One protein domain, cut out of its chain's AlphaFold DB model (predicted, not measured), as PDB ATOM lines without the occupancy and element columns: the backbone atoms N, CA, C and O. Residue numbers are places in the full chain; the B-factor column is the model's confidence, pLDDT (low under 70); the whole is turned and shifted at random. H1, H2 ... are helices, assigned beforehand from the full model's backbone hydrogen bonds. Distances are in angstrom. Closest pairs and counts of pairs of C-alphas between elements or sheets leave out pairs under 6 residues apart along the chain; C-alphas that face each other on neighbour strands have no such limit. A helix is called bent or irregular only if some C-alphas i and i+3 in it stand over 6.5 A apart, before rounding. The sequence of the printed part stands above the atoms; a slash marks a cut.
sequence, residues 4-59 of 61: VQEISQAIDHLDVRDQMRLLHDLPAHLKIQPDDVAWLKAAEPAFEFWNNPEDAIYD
ATOM      1  N   VAL A   4     104.971 148.232 227.598       89.25
ATOM      2  CA  VAL A   4     105.146 148.954 226.326       89.25
ATOM      3  C   VAL A   4     106.462 149.738 226.298       89.25
ATOM      4  O   VAL A   4     107.167 149.707 225.298       89.25
ATOM      5  N   GLN A   5     106.831 150.393 227.402       90.00
ATOM      6  CA  GLN A   5     108.089 151.148 227.497       90.00
ATOM      7  C   GLN A   5     109.314 150.237 227.426       90.00
ATOM      8  O   GLN A   5     110.304 150.601 226.802       90.00
ATOM      9  N   GLU A   6     109.244 149.062 228.045       93.50
ATOM     10  CA  GLU A   6     110.326 148.074 228.009       93.50
ATOM     11  C   GLU A   6     110.517 147.519 226.590       93.50
ATOM     12  O   GLU A   6     111.649 147.375 226.135       93.50
ATOM     13  N   ILE A   7     109.417 147.279 225.866       90.25
ATOM     14  CA  ILE A   7     109.451 146.852 224.462       90.25
ATOM     15  C   ILE A   7     110.053 147.946 223.574       90.25
ATOM     16  O   ILE A   7     110.954 147.646 222.796       90.25
ATOM     17  N   SER A   8     109.615 149.202 223.708       90.12
ATOM     18  CA  SER A   8     110.172 150.314 222.925       90.12
ATOM     19  C   SER A   8     111.673 150.470 223.158       90.12
ATOM     20  O   SER A   8     112.443 150.485 222.206       90.12
ATOM     21  N   GLN A   9     112.107 150.467 224.422       93.50
ATOM     22  CA  GLN A   9     113.533 150.544 224.741       93.50
ATOM     23  C   GLN A   9     114.312 149.358 224.172       93.50
ATOM     24  O   GLN A   9     115.427 149.544 223.696       93.50
ATOM     25  N   ALA A  10     113.761 148.144 224.203       93.19
ATOM     26  CA  ALA A  10     114.430 146.983 223.626       93.19
ATOM     27  C   ALA A  10     114.624 147.121 222.107       93.19
ATOM     28  O   ALA A  10     115.676 146.733 221.607       93.19
ATOM     29  N   ILE A  11     113.650 147.701 221.396       91.88
ATOM     30  CA  ILE A  11     113.731 147.962 219.951       91.88
ATOM     31  C   ILE A  11     114.808 149.013 219.644       91.88
ATOM     32  O   ILE A  11     115.619 148.805 218.742       91.88
ATOM     33  N   ASP A  12     114.884 150.086 220.436       91.56
ATOM     34  CA  ASP A  12     115.862 151.172 220.243       91.56
ATOM     35  C   ASP A  12     117.324 150.705 220.369       91.56
ATOM     36  O   ASP A  12     118.227 151.316 219.803       91.56
ATOM     37  N   HIS A  13     117.575 149.623 221.114       95.00
ATOM     38  CA  HIS A  13     118.918 149.059 221.299       95.00
ATOM     39  C   HIS A  13     119.321 148.046 220.216       95.00
ATOM     40  O   HIS A  13     120.459 147.570 220.229       95.00
ATOM     41  N   LEU A  14     118.414 147.683 219.303       93.75
ATOM     42  CA  LEU A  14     118.732 146.824 218.164       93.75
ATOM     43  C   LEU A  14     119.513 147.605 217.103       93.75
ATOM     44  O   LEU A  14     119.333 148.811 216.940       93.75
ATOM     45  N   ASP A  15     120.360 146.908 216.345       92.12
ATOM     46  CA  ASP A  15     120.926 147.498 215.136       92.12
ATOM     47  C   ASP A  15     119.860 147.607 214.029       92.12
ATOM     48  O   ASP A  15     118.824 146.940 214.065       92.12
ATOM     49  N   VAL A  16     120.110 148.448 213.021       87.00
ATOM     50  CA  VAL A  16     119.147 148.704 211.931       87.00
ATOM     51  C   VAL A  16     118.742 147.412 211.214       87.00
ATOM     52  O   VAL A  16     117.592 147.244 210.814       87.00
ATOM     53  N   ARG A  17     119.664 146.455 211.073       91.94
ATOM     54  CA  ARG A  17     119.377 145.176 210.417       91.94
ATOM     55  C   ARG A  17     118.373 144.358 211.228       91.94
ATOM     56  O   ARG A  17     117.460 143.761 210.653       91.94
ATOM     57  N   ASP A  18     118.549 144.310 212.539       92.06
ATOM     58  CA  ASP A  18     117.673 143.594 213.453       92.06
ATOM     59  C   ASP A  18     116.328 144.297 213.630       92.06
ATOM     60  O   ASP A  18     115.306 143.611 213.692       92.06
ATOM     61  N   GLN A  19     116.296 145.632 213.607       88.50
ATOM     62  CA  GLN A  19     115.054 146.406 213.544       88.50
ATOM     63  C   GLN A  19     114.260 146.081 212.275       88.50
ATOM     64  O   GLN A  19     113.071 145.781 212.361       88.50
ATOM     65  N   MET A  20     114.917 146.037 211.113       87.62
ATOM     66  CA  MET A  20     114.263 145.692 209.844       87.62
ATOM     67  C   MET A  20     113.732 144.261 209.823       87.62
ATOM     68  O   MET A  20     112.621 144.006 209.355       87.62
ATOM     69  N   ARG A  21     114.500 143.311 210.365       91.81
ATOM     70  CA  ARG A  21     114.036 141.927 210.515       91.81
ATOM     71  C   ARG A  21     112.823 141.848 211.442       91.81
ATOM     72  O   ARG A  21     111.849 141.179 211.109       91.81
ATOM     73  N   LEU A  22     112.861 142.552 212.573       91.25
ATOM     74  CA  LEU A  22     111.736 142.608 213.497       91.25
ATOM     75  C   LEU A  22     110.502 143.221 212.829       91.25
ATOM     76  O   LEU A  22     109.430 142.642 212.940       91.25
ATOM     77  N   LEU A  23     110.641 144.330 212.099       86.75
ATOM     78  CA  LEU A  23     109.541 144.975 211.376       86.75
ATOM     79  C   LEU A  23     108.873 144.020 210.375       86.75
ATOM     80  O   LEU A  23     107.648 143.989 210.272       86.75
ATOM     81  N   HIS A  24     109.667 143.210 209.672       85.94
ATOM     82  CA  HIS A  24     109.164 142.201 208.743       85.94
ATOM     83  C   HIS A  24     108.405 141.062 209.451       85.94
ATOM     84  O   HIS A  24     107.344 140.642 208.987       85.94
ATOM     85  N   ASP A  25     108.926 140.567 210.576       90.38
ATOM     86  CA  ASP A  25     108.403 139.367 211.245       90.38
ATOM     87  C   ASP A  25     107.281 139.677 212.260       90.38
ATOM     88  O   ASP A  25     106.428 138.830 212.553       90.38
ATOM     89  N   LEU A  26     107.245 140.899 212.798       89.00
ATOM     90  CA  LEU A  26     106.324 141.321 213.854       89.00
ATOM     91  C   LEU A  26     104.837 141.168 213.481       89.00
ATOM     92  O   LEU A  26     104.090 140.662 214.324       89.00
ATOM     93  N   PRO A  27     104.369 141.506 212.261       89.25
ATOM     94  CA  PRO A  27     102.970 141.308 211.889       89.25
ATOM     95  C   PRO A  27     102.521 139.850 212.021       89.25
ATOM     96  O   PRO A  27     101.431 139.580 212.531       89.25
ATOM     97  N   ALA A  28     103.386 138.898 211.652       88.25
ATOM     98  CA  ALA A  28     103.105 137.473 211.792       88.25
ATOM     99  C   ALA A  28     103.012 137.056 213.269       88.25
ATOM    100  O   ALA A  28     102.104 136.314 213.650       88.25
ATOM    101  N   HIS A  29     103.896 137.577 214.127       89.88
ATOM    102  CA  HIS A  29     103.846 137.342 215.574       89.88
ATOM    103  C   HIS A  29     102.595 137.930 216.238       89.88
ATOM    104  O   HIS A  29     102.031 137.316 217.146       89.88
ATOM    105  N   LEU A  30     102.132 139.085 215.757       89.25
ATOM    106  CA  LEU A  30     100.909 139.747 216.212       89.25
ATOM    107  C   LEU A  30      99.636 139.175 215.571       89.25
ATOM    108  O   LEU A  30      98.536 139.582 215.939       89.25
ATOM    109  N   LYS A  31      99.774 138.199 214.662       91.56
ATOM    110  CA  LYS A  31      98.672 137.575 213.912       91.56
ATOM    111  C   LYS A  31      97.851 138.589 213.106       91.56
ATOM    112  O   LYS A  31      96.649 138.402 212.922       91.56
ATOM    113  N   ILE A  32      98.505 139.652 212.641       87.81
ATOM    114  CA  ILE A  32      97.935 140.604 211.687       87.81
ATOM    115  C   ILE A  32      97.806 139.879 210.346       87.81
ATOM    116  O   ILE A  32      98.719 139.147 209.950       87.81
ATOM    117  N   GLN A  33      96.671 140.031 209.661       88.69
ATOM    118  CA  GLN A  33      96.493 139.361 208.377       88.69
ATOM    119  C   GLN A  33      97.405 139.999 207.322       88.69
ATOM    120  O   GLN A  33      97.571 141.221 207.319       88.69
ATOM    121  N   PRO A  34      97.972 139.213 206.391       81.50
ATOM    122  CA  PRO A  34      98.783 139.757 205.302       81.50
ATOM    123  C   PRO A  34      98.060 140.851 204.508       81.50
ATOM    124  O   PRO A  34      98.679 141.838 204.120       81.50
ATOM    125  N   ASP A  35      96.746 140.699 204.328       86.31
ATOM    126  CA  ASP A  35      95.910 141.677 203.634       86.31
ATOM    127  C   ASP A  35      95.863 143.014 204.383       86.31
ATOM    128  O   ASP A  35      95.980 144.059 203.751       86.31
ATOM    129  N   ASP A  36      95.776 143.006 205.717       85.00
ATOM    130  CA  ASP A  36      95.783 144.234 206.525       85.00
ATOM    131  C   ASP A  36      97.110 144.991 206.354       85.00
ATOM    132  O   ASP A  36      97.121 146.209 206.184       85.00
ATOM    133  N   VAL A  37      98.235 144.267 206.319       82.19
ATOM    134  CA  VAL A  37      99.557 144.858 206.047       82.19
ATOM    135  C   VAL A  37      99.620 145.428 204.629       82.19
ATOM    136  O   VAL A  37     100.162 146.513 204.423       82.19
ATOM    137  N   ALA A  38      99.054 144.726 203.646       83.38
ATOM    138  CA  ALA A  38      99.005 145.197 202.266       83.38
ATOM    139  C   ALA A  38      98.160 146.475 202.123       83.38
ATOM    140  O   ALA A  38      98.561 147.387 201.402       83.38
ATOM    141  N   TRP A  39      97.037 146.573 202.841       84.56
ATOM    142  CA  TRP A  39      96.214 147.784 202.893       84.56
ATOM    143  C   TRP A  39      96.960 148.970 203.506       84.56
ATOM    144  O   TRP A  39      96.871 150.070 202.966       84.56
ATOM    145  N   LEU A  40      97.716 148.751 204.587       82.56
ATOM    146  CA  LEU A  40      98.526 149.799 205.216       82.56
ATOM    147  C   LEU A  40      99.593 150.334 204.254       82.56
ATOM    148  O   LEU A  40      99.654 151.540 204.031       82.56
ATOM    149  N   LYS A  41     100.346 149.446 203.594       81.06
ATOM    150  CA  LYS A  41     101.350 149.838 202.588       81.06
ATOM    151  C   LYS A  41     100.739 150.563 201.392       81.06
ATOM    152  O   LYS A  41     101.291 151.533 200.892       81.06
ATOM    153  N   ALA A  42      99.575 150.114 200.923       85.31
ATOM    154  CA  ALA A  42      98.873 150.781 199.828       85.31
ATOM    155  C   ALA A  42      98.369 152.184 200.213       85.31
ATOM    156  O   ALA A  42      98.155 153.016 199.331       85.31
ATOM    157  N   ALA A  43      98.165 152.440 201.509       85.00
ATOM    158  CA  ALA A  43      97.725 153.726 202.025       85.00
ATOM    159  C   ALA A  43      98.878 154.716 202.267       85.00
ATOM    160  O   ALA A  43      98.611 155.913 202.243       85.00
ATOM    161  N   GLU A  44     100.128 154.267 202.447       79.25
ATOM    162  CA  GLU A  44     101.301 155.135 202.696       79.25
ATOM    163  C   GLU A  44     101.418 156.321 201.715       79.25
ATOM    164  O   GLU A  44     101.521 157.454 202.187       79.25
ATOM    165  N   PRO A  45     101.275 156.153 200.380       80.75
ATOM    166  CA  PRO A  45     101.346 157.285 199.450       80.75
ATOM    167  C   PRO A  45     100.238 158.324 199.661       80.75
ATOM    168  O   PRO A  45     100.406 159.499 199.346       80.75
ATOM    169  N   ALA A  46      99.090 157.917 200.213       81.94
ATOM    170  CA  ALA A  46      98.017 158.850 200.538       81.94
ATOM    171  C   ALA A  46      98.385 159.772 201.708       81.94
ATOM    172  O   ALA A  46      97.693 160.764 201.903       81.94
ATOM    173  N   PHE A  47      99.453 159.481 202.455       76.25
ATOM    174  CA  PHE A  47      99.961 160.299 203.554       76.25
ATOM    175  C   PHE A  47     101.232 161.084 203.199       76.25
ATOM    176  O   PHE A  47     101.721 161.818 204.047       76.25
ATOM    177  N   GLU A  48     101.713 161.048 201.949       73.25
ATOM    178  CA  GLU A  48     102.920 161.775 201.496       73.25
ATOM    179  C   GLU A  48     102.829 163.303 201.719       73.25
ATOM    180  O   GLU A  48     103.830 163.997 201.892       73.25
ATOM    181  N   PHE A  49     101.612 163.859 201.771       76.94
ATOM    182  CA  PHE A  49     101.395 165.276 202.087       76.94
ATOM    183  C   PHE A  49     101.613 165.613 203.573       76.94
ATOM    184  O   PHE A  49     101.714 166.794 203.932       76.94
ATOM    185  N   TRP A  50     101.632 164.609 204.451       70.75
ATOM    186  CA  TRP A  50     101.847 164.770 205.880       70.75
ATOM    187  C   TRP A  50     103.349 164.787 206.155       70.75
ATOM    188  O   TRP A  50     103.955 163.797 206.539       70.75
ATOM    189  N   ASN A  51     103.950 165.958 205.955       65.00
ATOM    190  CA  ASN A  51     105.360 166.206 206.239       65.00
ATOM    191  C   ASN A  51     105.583 166.314 207.761       65.00
ATOM    192  O   ASN A  51     105.740 167.412 208.308       65.00
ATOM    193  N   ASN A  52     105.472 165.179 208.453       71.69
ATOM    194  CA  ASN A  52     105.749 165.052 209.872       71.69
ATOM    195  C   ASN A  52     107.249 164.771 210.061       71.69
ATOM    196  O   ASN A  52     107.708 163.685 209.709       71.69
ATOM    197  N   PRO A  53     108.027 165.700 210.642       68.25
ATOM    198  CA  PRO A  53     109.458 165.495 210.850       68.25
ATOM    199  C   PRO A  53     109.786 164.310 211.773       68.25
ATOM    200  O   PRO A  53     110.925 163.854 211.767       68.25
ATOM    201  N   GLU A  54     108.820 163.808 212.551       66.00
ATOM    202  CA  GLU A  54     108.977 162.585 213.349       66.00
ATOM    203  C   GLU A  54     108.792 161.300 212.517       66.00
ATOM    204  O   GLU A  54     109.412 160.287 212.837       66.00
ATOM    205  N   ASP A  55     108.017 161.345 211.425       63.69
ATOM    206  CA  ASP A  55     107.749 160.185 210.559       63.69
ATOM    207  C   ASP A  55     108.727 160.073 209.381       63.69
ATOM    208  O   ASP A  55     108.805 159.020 208.755       63.69
ATOM    209  N   ALA A  56     109.547 161.101 209.136       68.19
ATOM    210  CA  ALA A  56     110.583 161.102 208.096       68.19
ATOM    211  C   ALA A  56     111.598 159.943 208.227       68.19
ATOM    212  O   ALA A  56     112.315 159.622 207.286       68.19
ATOM    213  N   ILE A  57     111.666 159.301 209.399       64.50
ATOM    214  CA  ILE A  57     112.487 158.109 209.650       64.50
ATOM    215  C   ILE A  57     111.945 156.886 208.886       64.50
ATOM    216  O   ILE A  57     112.721 156.001 208.534       64.50
ATOM    217  N   TYR A  58     110.639 156.832 208.610       61.25
ATOM    218  CA  TYR A  58     110.011 155.747 207.853       61.25
ATOM    219  C   TYR A  58     110.113 155.932 206.334       61.25
ATOM    220  O   TYR A  58     109.989 154.947 205.615       61.25
ATOM    221  N   ASP A  59     110.397 157.145 205.847       63.88
ATOM    222  CA  ASP A  59     110.542 157.425 204.408       63.88
ATOM    223  C   ASP A  59     111.742 156.689 203.775       63.88
ATOM    224  O   ASP A  59     111.792 156.499 202.557       63.88
TER     225      ASP A  59
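AT A GLANCE: This is residues 4 to 59 of the 61 residues of an uncharacterized protein of Verrucomicrobia bacterium (UniProt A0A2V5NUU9). Two helices of 14 residues, H2 and H3, make an open V, coming nearest to each other around the tight link between them, and the short helix H1 lies near the other end of H2. The middle of the V is empty, no helix touches another, and residues 48 to 59 leave the far end of H3 as an unnamed tail that folds back towards the open side of the V. The printed part has 56 residues with three named helices, in the order H1, H2, H3, and no named strand; the class is all helix. The whole is loose, with a radius of gyration of the C-alphas of 13.2 A, and its C-alphas span 31 by 29 by 22 A.

HOW THE PARTS SIT: H2, residues 16 to 29, and H3, residues 34 to 47, are close but not clearly touching, with 2 pairs of C-alphas within 8 A. Their closest C-alphas, those of Pro 27 and Val 37, are 7.6 A apart. Their lines stand at a steep tilt of 54 degrees, and the two helices run opposite ways. H1, residues 4 to 12, is close to H2 but not clearly touching it. The closest C-alphas of these two are those of Ile 11 and Gln 19, 6.7 A apart. H1 and H2 stand at a steep tilt of 41 degrees and run opposite ways. H1 and H3 are apart. Every O i to N i+4 pair is within hydrogen-bond range in H1, against 8 of 10 in H2 and 7 of 10 in H3.

IN THESE COORDINATES: H2 is 19.4 A long from C-alpha 16 at (119.147, 148.704, 211.931) to C-alpha 29 at (103.846, 137.342, 215.574). It is irregular, with C-alphas 24 and 27 lying 7.0 A apart. H3 runs 20.6 A from Pro 34 to Phe 47, whose C-alpha is at (99.961, 160.299, 203.554). It is only just irregular, with C-alphas 42 and 45 lying 7.0 A apart. H1 is 12.5 A long and begins at C-alpha 4, at (105.146, 148.954, 226.326).

THE WHOLE: The two C-alphas farthest apart, those of Glu 6 and Phe 49, are 32.4 A from each other. The printed part has no cut, and both links, H1 to H2 and H2 to H3, are tight. Residues 4 to 10, 28 to 35, 38 to 43 and 49 to 58 stand free. The C-alphas of residues 48 to 59 lie 8 to 19 A from the mean of the C-alphas. The mean pLDDT of the printed part is 83.6; residue 51 and residues 53 to 59 are under 70.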